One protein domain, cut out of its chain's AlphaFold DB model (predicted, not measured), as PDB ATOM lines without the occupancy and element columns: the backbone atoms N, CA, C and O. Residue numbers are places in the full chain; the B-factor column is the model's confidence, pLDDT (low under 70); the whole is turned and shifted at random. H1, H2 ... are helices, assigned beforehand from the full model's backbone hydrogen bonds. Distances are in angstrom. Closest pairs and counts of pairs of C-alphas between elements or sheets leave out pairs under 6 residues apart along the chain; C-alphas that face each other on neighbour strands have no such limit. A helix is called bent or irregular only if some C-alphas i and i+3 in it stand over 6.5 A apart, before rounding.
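Overview. This is residues 41 to 195 of the 195 residues of the protein "ABC transporter permease component" of Lactobacillus coleohominis DSM 14060 (UniProt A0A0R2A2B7). Four long helices, H3, H4, H6 and H7, make an up-and-down bundle, each running against the one before it, and this bundle makes the longest axis. Near one end a helical hairpin, H1 and H2, packs on the bundle through H2, with H1 on the outside; the four-residue H5 lies beyond that same end, between H4 and H6 in the chain. The printed part has 155 residues, with seven named helices, H1 to H7 in order, and no named strand: all helix. It is compact, with a radius of gyration of the C-alphas of 16.5 A and spans of 53 by 36 by 25 A.

Arrangement. Start at H1, residues 43 to 51, which touches H2, residues 57 to 68, as a hairpin at a shallow tilt of 21 degrees, closest at the C-alphas of Met 49 and Gly 63, 6.3 A apart. H2 only just touches H3, residues 70 to 89, with 3 pairs of C-alphas within 8 A, and only at the corner by their link; the closest C-alphas, Leu 66 and Ser 73, are 5.8 A apart. H3 forms a hairpin with H4, residues 93 to 119, at a shallow tilt of 4 degrees; the closest C-alphas, Leu 87 and Asn 96, are 5.9 A apart. H5, residues 123 to 126, touches no helix. The hub is H6, residues 131 to 157, touching H2, H3, H4 and also H7, residues 164 to 193. Residues 58 to 63 alone of H2 touch H6, at a steep tilt of 46 degrees, closest at the C-alphas of Trp 58 and Asp 137, 6.2 A. H6 and H7 form a hairpin at a shallow tilt of 25 degrees, closest at the C-alphas of Arg 143 and Ser 182, 5.5 A. H3 and H7 are apart. In H2, H3 and H6 every O i to N i+4 pair is within hydrogen-bond range; H1 has 3 of 5, H4 18 of 23 and H7 23 of 26, while H5 is too short for such a pair.

Along the chain. Find C-alpha 43, where H1 begins, at (95.741, 85.891, 141.025). H1 is irregular, with C-alphas 44 and 47 7.1 A apart; H4 is only just irregular, with C-alphas 110 and 113 6.6 A apart. From first to last C-alpha, H3 measures 28.5 A, H4 40.4 A, H6 38.5 A and H7 42.4 A. H7 has a kink of 30 degrees near residue 179 and ends at C-alpha 193, (67.285, 101.732, 132.044).

Size, cuts and confidence. The C-alphas farthest apart, Val 126 and Gln 161, are 53.1 A apart. The printed part has no cut and no long link. Mean pLDDT of the printed part is 73.3; look for values under 70 at residues 41 to 74, 114 to 135, 137, 160 to 161 and 185 to 195.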
ATOM      1  N   LYS A  41      95.789  88.690 133.983       50.47
ATOM      2  CA  LYS A  41      95.451  87.707 135.024       50.47
ATOM      3  C   LYS A  41      95.868  88.259 136.395       50.47
ATOM      4  O   LYS A  41      97.047  88.525 136.603       50.47
ATOM      5  N   ARG A  42      94.919  88.425 137.326       59.09
ATOM      6  CA  ARG A  42      95.170  88.936 138.689       59.09
ATOM      7  C   ARG A  42      94.916  87.843 139.747       59.09
ATOM      8  O   ARG A  42      93.795  87.725 140.234       59.09
ATOM      9  N   PRO A  43      95.926  87.026 140.112       57.50
ATOM     10  CA  PRO A  43      95.741  85.891 141.025       57.50
ATOM     11  C   PRO A  43      95.421  86.303 142.471       57.50
ATOM     12  O   PRO A  43      94.808  85.523 143.194       57.50
ATOM     13  N   TYR A  44      95.766  87.529 142.886       57.59
ATOM     14  CA  TYR A  44      95.490  88.035 144.238       57.59
ATOM     15  C   TYR A  44      93.995  88.237 144.527       57.59
ATOM     16  O   TYR A  44      93.601  88.308 145.685       57.59
ATOM     17  N   LEU A  45      93.151  88.298 143.491       56.47
ATOM     18  CA  LEU A  45      91.705  88.414 143.654       56.47
ATOM     19  C   LEU A  45      91.037  87.028 143.832       56.47
ATOM     20  O   LEU A  45      89.897  86.948 144.275       56.47
ATOM     21  N   ASN A  46      91.730  85.910 143.571       59.38
ATOM     22  CA  ASN A  46      91.164  84.556 143.701       59.38
ATOM     23  C   ASN A  46      90.483  84.229 145.056       59.38
ATOM     24  O   ASN A  46      89.487  83.501 145.026       59.38
ATOM     25  N   PRO A  47      90.940  84.725 146.228       58.69
ATOM     26  CA  PRO A  47      90.257  84.495 147.505       58.69
ATOM     27  C   PRO A  47      88.854  85.113 147.541       58.69
ATOM     28  O   PRO A  47      87.914  84.481 148.017       58.69
ATOM     29  N   LEU A  48      88.694  86.303 146.952       58.78
ATOM     30  CA  LEU A  48      87.414  87.000 146.850       58.78
ATOM     31  C   LEU A  48      86.399  86.194 146.020       58.78
ATOM     32  O   LEU A  48      85.226  86.115 146.374       58.78
ATOM     33  N   MET A  49      86.868  85.516 144.968       56.50
ATOM     34  CA  MET A  49      86.043  84.636 144.129       56.50
ATOM     35  C   MET A  49      85.483  83.433 144.901       56.50
ATOM     36  O   MET A  49      84.385  82.968 144.605       56.50
ATOM     37  N   ARG A  50      86.238  82.902 145.874       60.69
ATOM     38  CA  ARG A  50      85.781  81.779 146.707       60.69
ATOM     39  C   ARG A  50      84.711  82.215 147.703       60.69
ATOM     40  O   ARG A  50      83.822  81.428 147.983       60.69
ATOM     41  N   TRP A  51      84.783  83.454 148.188       55.75
ATOM     42  CA  TRP A  51      83.801  84.011 149.119       55.75
ATOM     43  C   TRP A  51      82.520  84.500 148.422       55.75
ATOM     44  O   TRP A  51      81.448  84.464 149.011       55.75
ATOM     45  N   LEU A  52      82.605  84.891 147.143       55.19
ATOM     46  CA  LEU A  52      81.442  85.232 146.310       55.19
ATOM     47  C   LEU A  52      80.721  84.017 145.694       55.19
ATOM     48  O   LEU A  52      79.709  84.208 145.019       55.19
ATOM     49  N   ARG A  53      81.228  82.789 145.874       51.81
ATOM     50  CA  ARG A  53      80.574  81.570 145.373       51.81
ATOM     51  C   ARG A  53      79.330  81.260 146.208       51.81
ATOM     52  O   ARG A  53      79.426  80.654 147.265       51.81
ATOM     53  N   GLU A  54      78.180  81.637 145.676       52.94
ATOM     54  CA  GLU A  54      76.890  81.007 145.964       52.94
ATOM     55  C   GLU A  54      76.435  80.237 144.717       52.94
ATOM     56  O   GLU A  54      76.918  80.511 143.615       52.94
ATOM     57  N   ASP A  55      75.521  79.278 144.884       55.75
ATOM     58  CA  ASP A  55      75.070  78.301 143.872       55.75
ATOM     59  C   ASP A  55      74.424  78.904 142.599       55.75
ATOM     60  O   ASP A  55      73.965  78.171 141.722       55.75
ATOM     61  N   SER A  56      74.397  80.234 142.446       55.69
ATOM     62  CA  SER A  56      73.829  80.928 141.286       55.69
ATOM     63  C   SER A  56      74.887  81.275 140.223       55.69
ATOM     64  O   SER A  56      75.958  81.829 140.492       55.69
ATOM     65  N   VAL A  57      74.559  80.986 138.959       54.75
ATOM     66  CA  VAL A  57      75.404  81.248 137.778       54.75
ATOM     67  C   VAL A  57      75.759  82.739 137.645       54.75
ATOM     68  O   VAL A  57      76.865  83.082 137.218       54.75
ATOM     69  N   TRP A  58      74.866  83.636 138.073       51.56
ATOM     70  CA  TRP A  58      75.069  85.085 138.010       51.56
ATOM     71  C   TRP A  58      76.065  85.594 139.050       51.56
ATOM     72  O   TRP A  58      76.907  86.420 138.705       51.56
ATOM     73  N   HIS A  59      76.067  85.053 140.271       57.09
ATOM     74  CA  HIS A  59      77.093  85.377 141.271       57.09
ATOM     75  C   HIS A  59      78.501  85.081 140.748       57.09
ATOM     76  O   HIS A  59      79.421  85.896 140.871       57.09
ATOM     77  N   PHE A  60      78.654  83.938 140.077       56.16
ATOM     78  CA  PHE A  60      79.907  83.563 139.438       56.16
ATOM     79  C   PHE A  60      80.251  84.463 138.240       56.16
ATOM     80  O   PHE A  60      81.402  84.879 138.106       56.16
ATOM     81  N   LEU A  61      79.282  84.794 137.379       58.53
ATOM     82  CA  LEU A  61      79.502  85.656 136.212       58.53
ATOM     83  C   LEU A  61      79.870  87.090 136.603       58.53
ATOM     84  O   LEU A  61      80.840  87.617 136.068       58.53
ATOM     85  N   TYR A  62      79.164  87.700 137.555       60.00
ATOM     86  CA  TYR A  62      79.453  89.055 138.023       60.00
ATOM     87  C   TYR A  62      80.742  89.119 138.845       60.00
ATOM     88  O   TYR A  62      81.543  90.027 138.635       60.00
ATOM     89  N   GLY A  63      81.005  88.135 139.714       59.03
ATOM     90  CA  GLY A  63      82.266  88.053 140.459       59.03
ATOM     91  C   GLY A  63      83.471  87.907 139.528       59.03
ATOM     92  O   GLY A  63      84.413  88.701 139.577       59.03
ATOM     93  N   ARG A  64      83.408  86.957 138.585       59.41
ATOM     94  CA  ARG A  64      84.449  86.780 137.556       59.41
ATOM     95  C   ARG A  64      84.524  87.992 136.638       59.41
ATOM     96  O   ARG A  64      85.592  88.327 136.135       59.41
ATOM     97  N   GLY A  65      83.383  88.622 136.414       57.56
ATOM     98  CA  GLY A  65      83.201  89.764 135.559       57.56
ATOM     99  C   GLY A  65      83.861  91.027 136.070       57.56
ATOM    100  O   GLY A  65      84.599  91.656 135.322       57.56
ATOM    101  N   LEU A  66      83.684  91.338 137.350       58.94
ATOM    102  CA  LEU A  66      84.432  92.373 138.058       58.94
ATOM    103  C   LEU A  66      85.935  92.127 137.945       58.94
ATOM    104  O   LEU A  66      86.683  93.014 137.565       58.94
ATOM    105  N   MET A  67      86.389  90.900 138.190       55.69
ATOM    106  CA  MET A  67      87.823  90.590 138.186       55.69
ATOM    107  C   MET A  67      88.451  90.578 136.786       55.69
ATOM    108  O   MET A  67      89.659  90.774 136.654       55.69
ATOM    109  N   ARG A  68      87.658  90.294 135.744       54.03
ATOM    110  CA  ARG A  68      88.124  90.195 134.352       54.03
ATOM    111  C   ARG A  68      87.942  91.498 133.579       54.03
ATOM    112  O   ARG A  68      88.678  91.718 132.620       54.03
ATOM    113  N   ASN A  69      86.988  92.341 133.967       60.22
ATOM    114  CA  ASN A  69      86.743  93.619 133.319       60.22
ATOM    115  C   ASN A  69      87.719  94.671 133.845       60.22
ATOM    116  O   ASN A  69      87.517  95.305 134.883       60.22
ATOM    117  N   THR A  70      88.836  94.776 133.134       56.59
ATOM    118  CA  THR A  70      90.019  95.518 133.559       56.59
ATOM    119  C   THR A  70      89.779  97.007 133.720       56.59
ATOM    120  O   THR A  70      90.533  97.632 134.446       56.59
ATOM    121  N   GLU A  71      88.771  97.584 133.074       63.59
ATOM    122  CA  GLU A  71      88.565  99.031 133.105       63.59
ATOM    123  C   GLU A  71      87.836  99.460 134.378       63.59
ATOM    124  O   GLU A  71      88.358 100.264 135.146       63.59
ATOM    125  N   ILE A  72      86.680  98.856 134.666       66.25
ATOM    126  CA  ILE A  72      85.874  99.218 135.841       66.25
ATOM    127  C   ILE A  72      86.565  98.775 137.134       66.25
ATOM    128  O   ILE A  72      86.624  99.537 138.095       66.25
ATOM    129  N   SER A  73      87.135  97.566 137.172       67.00
ATOM    130  CA  SER A  73      87.809  97.099 138.387       67.00
ATOM    131  C   SER A  73      89.124  97.828 138.657       67.00
ATOM    132  O   SER A  73      89.427  98.050 139.828       67.00
ATOM    133  N   ASP A  74      89.890  98.230 137.633       68.94
ATOM    134  CA  ASP A  74      91.087  99.062 137.844       68.94
ATOM    135  C   ASP A  74      90.705 100.474 138.294       68.94
ATOM    136  O   ASP A  74      91.354 101.018 139.188       68.94
ATOM    137  N   LEU A  75      89.616 101.032 137.750       76.88
ATOM    138  CA  LEU A  75      89.090 102.331 138.161       76.88
ATOM    139  C   LEU A  75      88.656 102.323 139.636       76.88
ATOM    140  O   LEU A  75      89.139 103.144 140.417       76.88
ATOM    141  N   VAL A  76      87.826 101.350 140.032       79.69
ATOM    142  CA  VAL A  76      87.354 101.199 141.418       79.69
ATOM    143  C   VAL A  76      88.525 100.943 142.363       79.69
ATOM    144  O   VAL A  76      88.600 101.562 143.423       79.69
ATOM    145  N   LEU A  77      89.471 100.073 141.992       79.88
ATOM    146  CA  LEU A  77      90.635  99.765 142.827       79.88
ATOM    147  C   LEU A  77      91.519 100.999 143.033       79.88
ATOM    148  O   LEU A  77      91.912 101.280 144.164       79.88
ATOM    149  N   ARG A  78      91.803 101.758 141.966       84.81
ATOM    150  CA  ARG A  78      92.600 102.988 142.044       84.81
ATOM    151  C   ARG A  78      91.926 104.027 142.928       84.81
ATOM    152  O   ARG A  78      92.588 104.583 143.799       84.81
ATOM    153  N   LEU A  79      90.625 104.263 142.736       85.94
ATOM    154  CA  LEU A  79      89.887 105.216 143.562       85.94
ATOM    155  C   LEU A  79      89.859 104.768 145.028       85.94
ATOM    156  O   LEU A  79      90.116 105.580 145.909       85.94
ATOM    157  N   THR A  80      89.606 103.482 145.288       86.94
ATOM    158  CA  THR A  80      89.585 102.929 146.651       86.94
ATOM    159  C   THR A  80      90.925 103.145 147.346       86.94
ATOM    160  O   THR A  80      90.953 103.571 148.496       86.94
ATOM    161  N   LEU A  81      92.036 102.903 146.646       88.94
ATOM    162  CA  LEU A  81      93.381 103.090 147.186       88.94
ATOM    163  C   LEU A  81      93.650 104.569 147.500       88.94
ATOM    164  O   LEU A  81      94.083 104.886 148.604       88.94
ATOM    165  N   VAL A  82      93.336 105.476 146.570       92.19
ATOM    166  CA  VAL A  82      93.487 106.926 146.782       92.19
ATOM    167  C   VAL A  82      92.650 107.397 147.973       92.19
ATOM    168  O   VAL A  82      93.170 108.082 148.849       92.19
ATOM    169  N   MET A  83      91.384 106.985 148.054       92.06
ATOM    170  CA  MET A  83      90.492 107.358 149.155       92.06
ATOM    171  C   MET A  83      90.946 106.776 150.493       92.06
ATOM    172  O   MET A  83      90.914 107.477 151.497       92.06
ATOM    173  N   ALA A  84      91.431 105.532 150.514       90.62
ATOM    174  CA  ALA A  84      91.995 104.922 151.714       90.62
ATOM    175  C   ALA A  84      93.221 105.698 152.218       90.62
ATOM    176  O   ALA A  84      93.322 105.974 153.409       90.62
ATOM    177  N   ILE A  85      94.122 106.109 151.318       91.50
ATOM    178  CA  ILE A  85      95.266 106.954 151.683       91.50
ATOM    179  C   ILE A  85      94.778 108.283 152.263       91.50
ATOM    180  O   ILE A  85      95.209 108.660 153.346       91.50
ATOM    181  N   ILE A  86      93.854 108.975 151.592       91.19
ATOM    182  CA  ILE A  86      93.319 110.255 152.079       91.19
ATOM    183  C   ILE A  86      92.721 110.087 153.481       91.19
ATOM    184  O   ILE A  86      93.087 110.825 154.395       91.19
ATOM    185  N   LEU A  87      91.860 109.088 153.682       90.00
ATOM    186  CA  LEU A  87      91.237 108.810 154.978       90.00
ATOM    187  C   LEU A  87      92.253 108.453 156.061       90.00
ATOM    188  O   LEU A  87      92.026 108.787 157.222       90.00
ATOM    189  N   ALA A  88      93.366 107.814 155.700       90.06
ATOM    190  CA  ALA A  88      94.418 107.515 156.655       90.06
ATOM    191  C   ALA A  88      95.083 108.787 157.185       90.06
ATOM    192  O   ALA A  88      95.407 108.817 158.365       90.06
ATOM    193  N   PHE A  89      95.265 109.829 156.365       89.81
ATOM    194  CA  PHE A  89      95.990 111.052 156.741       89.81
ATOM    195  C   PHE A  89      95.112 112.190 157.281       89.81
ATOM    196  O   PHE A  89      95.661 113.134 157.845       89.81
ATOM    197  N   VAL A  90      93.783 112.141 157.133       89.69
ATOM    198  CA  VAL A  90      92.884 113.221 157.585       89.69
ATOM    199  C   VAL A  90      92.636 113.137 159.102       89.69
ATOM    200  O   VAL A  90      91.974 112.196 159.543       89.69
ATOM    201  N   PRO A  91      93.078 114.141 159.891       84.50
ATOM    202  CA  PRO A  91      92.987 114.129 161.353       84.50
ATOM    203  C   PRO A  91      91.666 114.698 161.909       84.50
ATOM    204  O   PRO A  91      91.434 114.728 163.113       84.50
ATOM    205  N   ILE A  92      90.809 115.252 161.059       88.50
ATOM    206  CA  ILE A  92      89.586 115.929 161.496       88.50
ATOM    207  C   ILE A  92      88.428 114.939 161.382       88.50
ATOM    208  O   ILE A  92      88.080 114.557 160.267       88.50
ATOM    209  N   ILE A  93      87.812 114.559 162.508       87.25
ATOM    210  CA  ILE A  93      86.786 113.496 162.574       87.25
ATOM    211  C   ILE A  93      85.631 113.755 161.598       87.25
ATOM    212  O   ILE A  93      85.349 112.916 160.745       87.25
ATOM    213  N   TRP A  94      84.992 114.930 161.667       88.88
ATOM    214  CA  TRP A  94      83.835 115.240 160.818       88.88
ATOM    215  C   TRP A  94      84.191 115.249 159.322       88.88
ATOM    216  O   TRP A  94      83.412 114.778 158.495       88.88
ATOM    217  N   LEU A  95      85.387 115.739 158.976       91.44
ATOM    218  CA  LEU A  95      85.876 115.783 157.598       91.44
ATOM    219  C   LEU A  95      86.211 114.376 157.094       91.44
ATOM    220  O   LEU A  95      85.896 114.043 155.956       91.44
ATOM    221  N   ASN A  96      86.810 113.539 157.943       91.62
ATOM    222  CA  ASN A  96      87.113 112.147 157.628       91.62
ATOM    223  C   ASN A  96      85.828 111.367 157.316       91.62
ATOM    224  O   ASN A  96      85.732 110.738 156.265       91.62
ATOM    225  N   SER A  97      84.810 111.490 158.174       91.06
ATOM    226  CA  SER A  97      83.502 110.870 157.950       91.06
ATOM    227  C   SER A  97      82.824 111.389 156.677       91.06
ATOM    228  O   SER A  97      82.290 110.595 155.906       91.06
ATOM    229  N   ALA A  98      82.896 112.694 156.394       92.69
ATOM    230  CA  ALA A  98      82.351 113.260 155.157       92.69
ATOM    231  C   ALA A  98      83.048 112.709 153.898       92.69
ATOM    232  O   ALA A  98      82.384 112.359 152.921       92.69
ATOM    233  N   ILE A  99      84.380 112.584 153.927       92.50
ATOM    234  CA  ILE A  99      85.159 111.995 152.828       92.50
ATOM    235  C   ILE A  99      84.812 110.517 152.656       92.50
ATOM    236  O   ILE A  99      84.711 110.053 151.525       92.50
ATOM    237  N   MET A 100      84.604 109.778 153.746       91.25
ATOM    238  CA  MET A 100      84.228 108.368 153.683       91.25
ATOM    239  C   MET A 100      82.878 108.169 152.986       91.25
ATOM    240  O   MET A 100      82.794 107.350 152.070       91.25
ATOM    241  N   VAL A 101      81.865 108.954 153.364       91.88
ATOM    242  CA  VAL A 101      80.546 108.948 152.706       91.88
ATOM    243  C   VAL A 101      80.692 109.265 151.219       91.88
ATOM    244  O   VAL A 101      80.223 108.538 150.344       91.88
ATOM    245  N   LEU A 102      81.439 110.322 150.897       92.56
ATOM    246  CA  LEU A 102      81.695 110.688 149.507       92.56
ATOM    247  C   LEU A 102      82.390 109.558 148.732       92.56
ATOM    248  O   LEU A 102      82.046 109.281 147.583       92.56
ATOM    249  N   ALA A 103      83.364 108.894 149.346       90.88
ATOM    250  CA  ALA A 103      84.126 107.832 148.715       90.88
ATOM    251  C   ALA A 103      83.259 106.591 148.437       90.88
ATOM    252  O   ALA A 103      83.330 106.039 147.335       90.88
ATOM    253  N   LEU A 104      82.403 106.190 149.385       89.94
ATOM    254  CA  LEU A 104      81.438 105.104 149.193       89.94
ATOM    255  C   LEU A 104      80.429 105.434 148.093       89.94
ATOM    256  O   LEU A 104      80.182 104.599 147.218       89.94
ATOM    257  N   TYR A 105      79.912 106.662 148.073       89.56
ATOM    258  CA  TYR A 105      79.041 107.134 147.003       89.56
ATOM    259  C   TYR A 105      79.714 107.051 145.624       89.56
ATOM    260  O   TYR A 105      79.152 106.475 144.690       89.56
ATOM    261  N   LEU A 106      80.938 107.575 145.482       88.75
ATOM    262  CA  LEU A 106      81.664 107.559 144.208       88.75
ATOM    263  C   LEU A 106      81.949 106.136 143.718       88.75
ATOM    264  O   LEU A 106      81.855 105.867 142.520       88.75
ATOM    265  N   ILE A 107      82.253 105.207 144.623       86.44
ATOM    266  CA  ILE A 107      82.462 103.803 144.261       86.44
ATOM    267  C   ILE A 107      81.149 103.145 143.833       86.44
ATOM    268  O   ILE A 107      81.129 102.450 142.818       86.44
ATOM    269  N   ALA A 108      80.040 103.410 144.528       85.62
ATOM    270  CA  ALA A 108      78.726 102.925 144.110       85.62
ATOM    271  C   ALA A 108      78.369 103.406 142.693       85.62
ATOM    272  O   ALA A 108      77.870 102.626 141.880       85.62
ATOM    273  N   VAL A 109      78.691 104.664 142.368       81.94
ATOM    274  CA  VAL A 109      78.516 105.224 141.020       81.94
ATOM    275  C   VAL A 109      79.368 104.478 139.992       81.94
ATOM    276  O   VAL A 109      78.866 104.116 138.929       81.94
ATOM    277  N   GLN A 110      80.635 104.204 140.307       81.75
ATOM    278  CA  GLN A 110      81.560 103.494 139.415       81.75
ATOM    279  C   GLN A 110      81.214 102.018 139.205       81.75
ATOM    280  O   GLN A 110      81.631 101.440 138.205       81.75
ATOM    281  N   LEU A 111      80.453 101.402 140.109       79.38
ATOM    282  CA  LEU A 111      79.965 100.033 139.946       79.38
ATOM    283  C   LEU A 111      78.750  99.944 139.007       79.38
ATOM    284  O   LEU A 111      78.473  98.863 138.493       79.38
ATOM    285  N   MET A 112      78.042 101.047 138.732       76.44
ATOM    286  CA  MET A 112      76.855 101.026 137.865       76.44
ATOM    287  C   MET A 112      77.119 100.609 136.410       76.44
ATOM    288  O   MET A 112      76.357  99.778 135.922       76.44
ATOM    289  N   PRO A 113      78.168 101.092 135.709       71.75
ATOM    290  CA  PRO A 113      78.440 100.695 134.322       71.75
ATOM    291  C   PRO A 113      78.674  99.187 134.158       71.75
ATOM    292  O   PRO A 113      78.556  98.648 133.059       71.75
ATOM    293  N   LEU A 114      78.979  98.485 135.256       69.81
ATOM    294  CA  LEU A 114      79.062  97.032 135.266       69.81
ATOM    295  C   LEU A 114      77.707  96.402 134.918       69.81
ATOM    296  O   LEU A 114      77.678  95.417 134.188       69.81
ATOM    297  N   TYR A 115      76.594  96.965 135.400       68.31
ATOM    298  CA  TYR A 115      75.250  96.485 135.069       68.31
ATOM    299  C   TYR A 115      75.031  96.487 133.552       68.31
ATOM    300  O   TYR A 115      74.704  95.453 132.972       68.31
ATOM    301  N   ASP A 116      75.313  97.623 132.910       65.88
ATOM    302  CA  ASP A 116      75.073  97.841 131.481       65.88
ATOM    303  C   ASP A 116      75.917  96.929 130.597       65.88
ATOM    304  O   ASP A 116      75.448  96.407 129.584       65.88
ATOM    305  N   GLN A 117      77.170  96.694 130.986       63.78
ATOM    306  CA  GLN A 117      78.069  95.825 130.229       63.78
ATOM    307  C   GLN A 117      77.666  94.344 130.290       63.78
ATOM    308  O   GLN A 117      77.971  93.593 129.363       63.78
ATOM    309  N   TYR A 118      76.978  93.908 131.352       60.16
ATOM    310  CA  TYR A 118      76.438  92.546 131.444       60.16
ATOM    311  C   TYR A 118      75.028  92.427 130.866       60.16
ATOM    312  O   TYR A 118      74.727  91.402 130.256       60.16
ATOM    313  N   ALA A 119      74.192  93.464 130.981       58.69
ATOM    314  CA  ALA A 119      72.877  93.510 130.345       58.69
ATOM    315  C   ALA A 119      72.981  93.376 128.814       58.69
ATOM    316  O   ALA A 119      72.210  92.639 128.209       58.69
ATOM    317  N   ASN A 120      73.998  93.997 128.206       52.25
ATOM    318  CA  ASN A 120      74.227  93.975 126.755       52.25
ATOM    319  C   ASN A 120      75.118  92.817 126.264       52.25
ATOM    320  O   ASN A 120      75.520  92.792 125.100       52.25
ATOM    321  N   ASN A 121      75.483  91.866 127.129       54.06
ATOM    322  CA  ASN A 121      76.373  90.776 126.738       54.06
ATOM    323  C   ASN A 121      75.596  89.658 126.023       54.06
ATOM    324  O   ASN A 121      74.573  89.194 126.516       54.06
ATOM    325  N   ALA A 122      76.108  89.170 124.889       47.38
ATOM    326  CA  ALA A 122      75.430  88.168 124.058       47.38
ATOM    327  C   ALA A 122      75.104  86.856 124.808       47.38
ATOM    328  O   ALA A 122      74.159  86.151 124.461       47.38
ATOM    329  N   PHE A 123      75.848  86.547 125.876       48.97
ATOM    330  CA  PHE A 123      75.597  85.391 126.744       48.97
ATOM    331  C   PHE A 123      74.228  85.425 127.442       48.97
ATOM    332  O   PHE A 123      73.688  84.361 127.745       48.97
ATOM    333  N   THR A 124      73.634  86.604 127.642       51.91
ATOM    334  CA  THR A 124      72.300  86.769 128.246       51.91
ATOM    335  C   THR A 124      71.186  86.236 127.336       51.91
ATOM    336  O   THR A 124      70.139  85.829 127.826       51.91
ATOM    337  N   TYR A 125      71.422  86.150 126.020       53.88
ATOM    338  CA  TYR A 125      70.489  85.527 125.071       53.88
ATOM    339  C   TYR A 125      70.604  83.997 125.030       53.88
ATOM    340  O   TYR A 125      69.666  83.320 124.623       53.88
ATOM    341  N   VAL A 126      71.748  83.444 125.452       53.66
ATOM    342  CA  VAL A 126      72.008  81.993 125.454       53.66
ATOM    343  C   VAL A 126      71.525  81.338 126.755       53.66
ATOM    344  O   VAL A 126      71.192  80.157 126.756       53.66
ATOM    345  N   TYR A 127      71.451  82.097 127.855       47.03
ATOM    346  CA  TYR A 127      70.939  81.632 129.148       47.03
ATOM    347  C   TYR A 127      69.664  82.413 129.521       47.03
ATOM    348  O   TYR A 127      69.766  83.491 130.112       47.03
ATOM    349  N   PRO A 128      68.463  81.909 129.179       49.84
ATOM    350  CA  PRO A 128      67.203  82.600 129.432       49.84
ATOM    351  C   PRO A 128      66.863  82.499 130.922       49.84
ATOM    352  O   PRO A 128      66.159  81.598 131.369       49.84
ATOM    353  N   VAL A 129      67.413  83.412 131.716       53.62
ATOM    354  CA  VAL A 129      67.067  83.583 133.130       53.62
ATOM    355  C   VAL A 129      66.301  84.894 133.251       53.62
ATOM    356  O   VAL A 129      66.672  85.878 132.615       53.62
ATOM    357  N   SER A 130      65.217  84.910 134.026       62.69
ATOM    358  CA  SER A 130      64.330  86.072 134.117       62.69
ATOM    359  C   SER A 130      65.079  87.342 134.556       62.69
ATOM    360  O   SER A 130      65.982  87.297 135.398       62.69
ATOM    361  N   ALA A 131      64.712  88.496 133.991       63.72
ATOM    362  CA  ALA A 131      65.349  89.785 134.286       63.72
ATOM    363  C   ALA A 131      65.249  90.159 135.784       63.72
ATOM    364  O   ALA A 131      66.076  90.893 136.332       63.72
ATOM    365  N   GLU A 132      64.249  89.619 136.477       64.81
ATOM    366  CA  GLU A 132      64.033  89.762 137.915       64.81
ATOM    367  C   GLU A 132      65.121  89.034 138.722       64.81
ATOM    368  O   GLU A 132      65.650  89.591 139.685       64.81
ATOM    369  N   LEU A 133      65.520  87.829 138.299       65.38
ATOM    370  CA  LEU A 133      66.621  87.079 138.915       65.38
ATOM    371  C   LEU A 133      67.971  87.764 138.667       65.38
ATOM    372  O   LEU A 133      68.786  87.864 139.582       65.38
ATOM    373  N   GLN A 134      68.183  88.309 137.465       66.69
ATOM    374  CA  GLN A 134      69.409  89.037 137.122       66.69
ATOM    375  C   GLN A 134      69.606  90.282 138.001       66.69
ATOM    376  O   GLN A 134      70.683  90.501 138.553       66.69
ATOM    377  N   THR A 135      68.560  91.097 138.161       66.94
ATOM    378  CA  THR A 135      68.631  92.313 138.987       66.94
ATOM    379  C   THR A 135      68.815  92.008 140.471       66.94
ATOM    380  O   THR A 135      69.488  92.773 141.163       66.94
ATOM    381  N   ARG A 136      68.249  90.904 140.974       71.12
ATOM    382  CA  ARG A 136      68.460  90.452 142.356       71.12
ATOM    383  C   ARG A 136      69.911  90.034 142.583       71.12
ATOM    384  O   ARG A 136      70.574  90.606 143.441       71.12
ATOM    385  N   ASP A 137      70.417  89.119 141.763       68.12
ATOM    386  CA  ASP A 137      71.769  88.584 141.926       68.12
ATOM    387  C   ASP A 137      72.835  89.681 141.700       68.12
ATOM    388  O   ASP A 137      73.875  89.701 142.357       68.12
ATOM    389  N   PHE A 138      72.558  90.669 140.840       71.88
ATOM    390  CA  PHE A 138      73.409  91.851 140.686       71.88
ATOM    391  C   PHE A 138      73.458  92.728 141.945       71.88
ATOM    392  O   PHE A 138      74.538  93.172 142.348       71.88
ATOM    393  N   LYS A 139      72.306  92.976 142.586       73.94
ATOM    394  CA  LYS A 139      72.237  93.738 143.845       73.94
ATOM    395  C   LYS A 139      73.050  93.055 144.938       73.94
ATOM    396  O   LYS A 139      73.789  93.741 145.645       73.94
ATOM    397  N   ASP A 140      72.963  91.731 145.038       74.06
ATOM    398  CA  ASP A 140      73.701  90.953 146.035       74.06
ATOM    399  C   ASP A 140      75.215  91.025 145.807       74.06
ATOM    400  O   ASP A 140      75.981  91.249 146.751       74.06
ATOM    401  N   VAL A 141      75.666  90.944 144.552       72.75
ATOM    402  CA  VAL A 141      77.089  91.094 144.222       72.75
ATOM    403  C   VAL A 141      77.590  92.509 144.508       72.75
ATOM    404  O   VAL A 141      78.615  92.654 145.178       72.75
ATOM    405  N   ILE A 142      76.873  93.557 144.083       77.69
ATOM    406  CA  ILE A 142      77.237  94.944 144.422       77.69
ATOM    407  C   ILE A 142      77.301  95.132 145.933       77.69
ATOM    408  O   ILE A 142      78.239  95.753 146.429       77.69
ATOM    409  N   ARG A 143      76.333  94.587 146.677       81.75
ATOM    410  CA  ARG A 143      76.308  94.688 148.136       81.75
ATOM    411  C   ARG A 143      77.567  94.089 148.749       81.75
ATOM    412  O   ARG A 143      78.206  94.746 149.565       81.75
ATOM    413  N   LYS A 144      77.954  92.881 148.330       80.06
ATOM    414  CA  LYS A 144      79.179  92.211 148.797       80.06
ATOM    415  C   LYS A 144      80.426  93.056 148.495       80.06
ATOM    416  O   LYS A 144      81.264  93.236 149.376       80.06
ATOM    417  N   VAL A 145      80.525  93.637 147.297       81.12
ATOM    418  CA  VAL A 145      81.642  94.527 146.917       81.12
ATOM    419  C   VAL A 145      81.673  95.800 147.766       81.12
ATOM    420  O   VAL A 145      82.727  96.160 148.286       81.12
ATOM    421  N   MET A 146      80.525  96.452 147.954       85.12
ATOM    422  CA  MET A 146      80.400  97.654 148.781       85.12
ATOM    423  C   MET A 146      80.784  97.390 150.239       85.12
ATOM    424  O   MET A 146      81.455  98.221 150.840       85.12
ATOM    425  N   ILE A 147      80.431  96.223 150.794       86.38
ATOM    426  CA  ILE A 147      80.855  95.815 152.144       86.38
ATOM    427  C   ILE A 147      82.382  95.741 152.229       86.38
ATOM    428  O   ILE A 147      82.967  96.278 153.163       86.38
ATOM    429  N   ILE A 148      83.043  95.115 151.252       84.88
ATOM    430  CA  ILE A 148      84.509  94.984 151.250       84.88
ATOM    431  C   ILE A 148      85.175  96.356 151.192       84.88
ATOM    432  O   ILE A 148      86.089  96.635 151.965       84.88
ATOM    433  N   VAL A 149      84.706  97.220 150.294       86.88
ATOM    434  CA  VAL A 149      85.207  98.591 150.163       86.88
ATOM    435  C   VAL A 149      85.004  99.370 151.462       86.88
ATOM    436  O   VAL A 149      85.937 100.018 151.930       86.88
ATOM    437  N   ALA A 150      83.826  99.267 152.079       89.44
ATOM    438  CA  ALA A 150      83.529  99.930 153.341       89.44
ATOM    439  C   ALA A 150      84.449  99.450 154.470       89.44
ATOM    440  O   ALA A 150      84.995 100.274 155.198       89.44
ATOM    441  N   VAL A 151      84.698  98.141 154.576       89.38
ATOM    442  CA  VAL A 151      85.655  97.586 155.546       89.38
ATOM    443  C   VAL A 151      87.055  98.154 155.311       89.38
ATOM    444  O   VAL A 151      87.696  98.595 156.262       89.38
ATOM    445  N   ILE A 152      87.522  98.209 154.059       89.00
ATOM    446  CA  ILE A 152      88.826  98.801 153.722       89.00
ATOM    447  C   ILE A 152      88.884 100.277 154.141       89.00
ATOM    448  O   ILE A 152      89.878 100.695 154.729       89.00
ATOM    449  N   MET A 153      87.834 101.060 153.883       89.56
ATOM    450  CA  MET A 153      87.774 102.480 154.252       89.56
ATOM    451  C   MET A 153      87.753 102.704 155.766       89.56
ATOM    452  O   MET A 153      88.486 103.559 156.263       89.56
ATOM    453  N   VAL A 154      86.973 101.912 156.507       90.25
ATOM    454  CA  VAL A 154      86.927 101.971 157.978       90.25
ATOM    455  C   VAL A 154      88.296 101.630 158.567       90.25
ATOM    456  O   VAL A 154      88.783 102.345 159.440       90.25
ATOM    457  N   LEU A 155      88.955 100.585 158.055       88.81
ATOM    458  CA  LEU A 155      90.304 100.212 158.487       88.81
ATOM    459  C   LEU A 155      91.341 101.283 158.131       88.81
ATOM    460  O   LEU A 155      92.217 101.578 158.940       88.81
ATOM    461  N   ALA A 156      91.235 101.894 156.951       88.31
ATOM    462  CA  ALA A 156      92.130 102.967 156.530       88.31
ATOM    463  C   ALA A 156      92.005 104.209 157.428       88.31
ATOM    464  O   ALA A 156      93.014 104.815 157.783       88.31
ATOM    465  N   SER A 157      90.787 104.534 157.869       85.56
ATOM    466  CA  SER A 157      90.502 105.650 158.780       85.56
ATOM    467  C   SER A 157      91.210 105.535 160.144       85.56
ATOM    468  O   SER A 157      91.473 106.541 160.798       85.56
ATOM    469  N   PHE A 158      91.605 104.326 160.561       82.44
ATOM    470  CA  PHE A 158      92.335 104.090 161.815       82.44
ATOM    471  C   PHE A 158      93.830 104.483 161.764       82.44
ATOM    472  O   PHE A 158      94.491 104.533 162.803       82.44
ATOM    473  N   GLY A 159      94.383 104.750 160.573       72.44
ATOM    474  CA  GLY A 159      95.828 104.802 160.312       72.44
ATOM    475  C   GLY A 159      96.638 105.818 161.130       72.44
ATOM    476  O   GLY A 159      97.623 105.424 161.757       72.44
ATOM    477  N   THR A 160      96.254 107.101 161.135       67.75
ATOM    478  CA  THR A 160      97.118 108.173 161.685       67.75
ATOM    479  C   THR A 160      96.793 108.569 163.123       67.75
ATOM    480  O   THR A 160      97.710 108.801 163.903       67.75
ATOM    481  N   GLN A 161      95.518 108.638 163.512       67.50
ATOM    482  CA  GLN A 161      95.137 109.131 164.846       67.50
ATOM    483  C   GLN A 161      94.845 108.040 165.878       67.50
ATOM    484  O   GLN A 161      94.794 108.348 167.066       67.50
ATOM    485  N   ARG A 162      94.656 106.779 165.451       70.12
ATOM    486  CA  ARG A 162      94.302 105.639 166.327       70.12
ATOM    487  C   ARG A 162      93.125 105.945 167.278       70.12
ATOM    488  O   ARG A 162      93.048 105.399 168.375       70.12
ATOM    489  N   SER A 163      92.203 106.810 166.862       77.81
ATOM    490  CA  SER A 163      91.022 107.201 167.629       77.81
ATOM    491  C   SER A 163      89.933 106.132 167.486       77.81
ATOM    492  O   SER A 163      89.370 105.915 166.411       77.81
ATOM    493  N   PHE A 164      89.615 105.439 168.583       81.12
ATOM    494  CA  PHE A 164      88.538 104.438 168.591       81.12
ATOM    495  C   PHE A 164      87.166 105.057 168.287       81.12
ATOM    496  O   PHE A 164      86.340 104.422 167.638       81.12
ATOM    497  N   GLU A 165      86.943 106.311 168.688       85.12
ATOM    498  CA  GLU A 165      85.698 107.042 168.422       85.12
ATOM    499  C   GLU A 165      85.429 107.200 166.922       85.12
ATOM    500  O   GLU A 165      84.344 106.874 166.442       85.12
ATOM    501  N   GLN A 166      86.438 107.625 166.161       85.50
ATOM    502  CA  GLN A 166      86.339 107.796 164.713       85.50
ATOM    503  C   GLN A 166      86.050 106.471 164.004       85.50
ATOM    504  O   GLN A 166      85.235 106.430 163.082       85.50
ATOM    505  N   LEU A 167      86.675 105.381 164.458       87.50
ATOM    506  CA  LEU A 167      86.428 104.044 163.923       87.50
ATOM    507  C   LEU A 167      84.972 103.625 164.142       87.50
ATOM    508  O   LEU A 167      84.339 103.145 163.204       87.50
ATOM    509  N   ILE A 168      84.431 103.831 165.347       89.38
ATOM    510  CA  ILE A 168      83.042 103.481 165.671       89.38
ATOM    511  C   ILE A 168      82.069 104.315 164.832       89.38
ATOM    512  O   ILE A 168      81.157 103.751 164.228       89.38
ATOM    513  N   ILE A 169      82.282 105.631 164.734       89.88
ATOM    514  CA  ILE A 169      81.445 106.531 163.924       89.88
ATOM    515  C   ILE A 169      81.434 106.075 162.462       89.88
ATOM    516  O   ILE A 169      80.371 105.863 161.881       89.88
ATOM    517  N   ASN A 170      82.611 105.854 161.880       90.56
ATOM    518  CA  ASN A 170      82.739 105.431 160.490       90.56
ATOM    519  C   ASN A 170      82.172 104.024 160.253       90.56
ATOM    520  O   ASN A 170      81.536 103.786 159.228       90.56
ATOM    521  N   ALA A 171      82.309 103.100 161.207       90.31
ATOM    522  CA  ALA A 171      81.681 101.785 161.125       90.31
ATOM    523  C   ALA A 171      80.144 101.880 161.124       90.31
ATOM    524  O   ALA A 171      79.494 101.230 160.306       90.31
ATOM    525  N   ILE A 172      79.561 102.721 161.985       92.25
ATOM    526  CA  ILE A 172      78.111 102.967 162.013       92.25
ATOM    527  C   ILE A 172      77.649 103.571 160.681       92.25
ATOM    528  O   ILE A 172      76.671 103.097 160.099       92.25
ATOM    529  N   ILE A 173      78.378 104.564 160.163       91.31
ATOM    530  CA  ILE A 173      78.096 105.182 158.861       91.31
ATOM    531  C   ILE A 173      78.126 104.129 157.748       91.31
ATOM    532  O   ILE A 173      77.160 104.026 156.996       91.31
ATOM    533  N   ALA A 174      79.164 103.289 157.681       89.69
ATOM    534  CA  ALA A 174      79.264 102.213 156.691       89.69
ATOM    535  C   ALA A 174      78.073 101.246 156.743       89.69
ATOM    536  O   ALA A 174      77.528 100.878 155.699       89.69
ATOM    537  N   VAL A 175      77.655 100.832 157.944       90.38
ATOM    538  CA  VAL A 175      76.527  99.904 158.131       90.38
ATOM    539  C   VAL A 175      75.214 100.503 157.626       90.38
ATOM    540  O   VAL A 175      74.375  99.764 157.115       90.38
ATOM    541  N   ILE A 176      75.039 101.821 157.727       90.00
ATOM    542  CA  ILE A 176      73.839 102.526 157.257       90.00
ATOM    543  C   ILE A 176      73.914 102.813 155.752       90.00
ATOM    544  O   ILE A 176      72.949 102.594 155.018       90.00
ATOM    545  N   GLU A 177      75.057 103.288 155.272       87.12
ATOM    546  CA  GLU A 177      75.229 103.775 153.907       87.12
ATOM    547  C   GLU A 177      75.247 102.641 152.875       87.12
ATOM    548  O   GLU A 177      74.622 102.753 151.817       87.12
ATOM    549  N   VAL A 178      75.892 101.513 153.190       86.00
ATOM    550  CA  VAL A 178      76.003 100.374 152.267       86.00
ATOM    551  C   VAL A 178      74.626  99.817 151.858       86.00
ATOM    552  O   VAL A 178      74.393  99.672 150.653       86.00
ATOM    553  N   PRO A 179      73.677  99.537 152.777       86.19
ATOM    554  CA  PRO A 179      72.317  99.143 152.411       86.19
ATOM    555  C   PRO A 179      71.571 100.217 151.621       86.19
ATOM    556  O   PRO A 179      70.873  99.876 150.665       86.19
ATOM    557  N   ILE A 180      71.716 101.498 151.984       86.62
ATOM    558  CA  ILE A 180      71.042 102.609 151.296       86.62
ATOM    559  C   ILE A 180      71.485 102.678 149.832       86.62
ATOM    560  O   ILE A 180      70.637 102.696 148.938       86.62
ATOM    561  N   LEU A 181      72.795 102.664 149.578       80.44
ATOM    562  CA  LEU A 181      73.348 102.722 148.225       80.44
ATOM    563  C   LEU A 181      73.037 101.442 147.437       80.44
ATOM    564  O   LEU A 181      72.567 101.509 146.305       80.44
ATOM    565  N   SER A 182      73.216 100.264 148.036       75.44
ATOM    566  CA  SER A 182      72.962  98.987 147.353       75.44
ATOM    567  C   SER A 182      71.491  98.791 146.964       75.44
ATOM    568  O   SER A 182      71.210  98.235 145.903       75.44
ATOM    569  N   THR A 183      70.542  99.255 147.780       75.06
ATOM    570  CA  THR A 183      69.109  99.050 147.511       75.06
ATOM    571  C   THR A 183      68.484 100.202 146.734       75.06
ATOM    572  O   THR A 183      67.940  99.968 145.658       75.06
ATOM    573  N   ARG A 184      68.571 101.445 147.226       70.12
ATOM    574  CA  ARG A 184      67.856 102.591 146.637       70.12
ATOM    575  C   ARG A 184      68.519 103.100 145.367       70.12
ATOM    576  O   ARG A 184      67.836 103.348 144.374       70.12
ATOM    577  N   TYR A 185      69.844 103.241 145.379       69.25
ATOM    578  CA  TYR A 185      70.564 103.805 144.239       69.25
ATOM    579  C   TYR A 185      70.535 102.849 143.041       69.25
ATOM    580  O   TYR A 185      70.122 103.248 141.951       69.25
ATOM    581  N   VAL A 186      70.849 101.566 143.266       66.06
ATOM    582  CA  VAL A 186      70.805 100.532 142.217       66.06
ATOM    583  C   VAL A 186      69.393 100.379 141.643       66.06
ATOM    584  O   VAL A 186      69.247 100.402 140.426       66.06
ATOM    585  N   GLN A 187      68.342 100.310 142.477       64.06
ATOM    586  CA  GLN A 187      66.955 100.223 141.985       64.06
ATOM    587  C   GLN A 187      66.586 101.403 141.086       64.06
ATOM    588  O   GLN A 187      66.192 101.194 139.937       64.06
ATOM    589  N   SER A 188      66.816 102.630 141.563       60.12
ATOM    590  CA  SER A 188      66.473 103.852 140.827       60.12
ATOM    591  C   SER A 188      67.165 103.957 139.465       60.12
ATOM    592  O   SER A 188      66.627 104.565 138.537       60.12
ATOM    593  N   ARG A 189      68.362 103.367 139.325       64.50
ATOM    594  CA  ARG A 189      69.094 103.358 138.059       64.50
ATOM    595  C   ARG A 189      68.608 102.257 137.128       64.50
ATOM    596  O   ARG A 189      68.362 102.540 135.961       64.50
ATOM    597  N   THR A 190      68.396 101.049 137.652       59.75
ATOM    598  CA  THR A 190      67.881  99.920 136.861       59.75
ATOM    599  C   THR A 190      66.485 100.190 136.293       59.75
ATOM    600  O   THR A 190      66.205  99.799 135.164       59.75
ATOM    601  N   GLU A 191      65.626 100.921 137.013       59.47
ATOM    602  CA  GLU A 191      64.298 101.317 136.519       59.47
ATOM    603  C   GLU A 191      64.365 102.355 135.395       59.47
ATOM    604  O   GLU A 191      63.588 102.286 134.446       59.47
ATOM    605  N   LYS A 192      65.329 103.285 135.450       60.06
ATOM    606  CA  LYS A 192      65.553 104.264 134.374       60.06
ATOM    607  C   LYS A 192      66.096 103.638 133.090       60.06
ATOM    608  O   LYS A 192      65.992 104.268 132.052       60.06
ATOM    609  N   MET A 193      66.680 102.446 133.175       54.78
ATOM    610  CA  MET A 193      67.285 101.732 132.044       54.78
ATOM    611  C   MET A 193      66.331 100.741 131.370       54.78
ATOM    612  O   MET A 193      66.612 100.289 130.267       54.78
ATOM    613  N   LYS A 194      65.210 100.394 132.021       49.25
ATOM    614  CA  LYS A 194      64.116  99.619 131.409       49.25
ATOM    615  C   LYS A 194      63.143 100.490 130.593       49.25
ATOM    616  O   LYS A 194      62.270  99.932 129.934       49.25
ATOM    617  N   LYS A 195      63.254 101.818 130.690       40.12
ATOM    618  CA  LYS A 195      62.495 102.801 129.903       40.12
ATOM    619  C   LYS A 195      63.271 103.186 128.656       40.12
ATOM    620  O   LYS A 195      62.601 103.370 127.621       40.12
TER     621      LYS A 195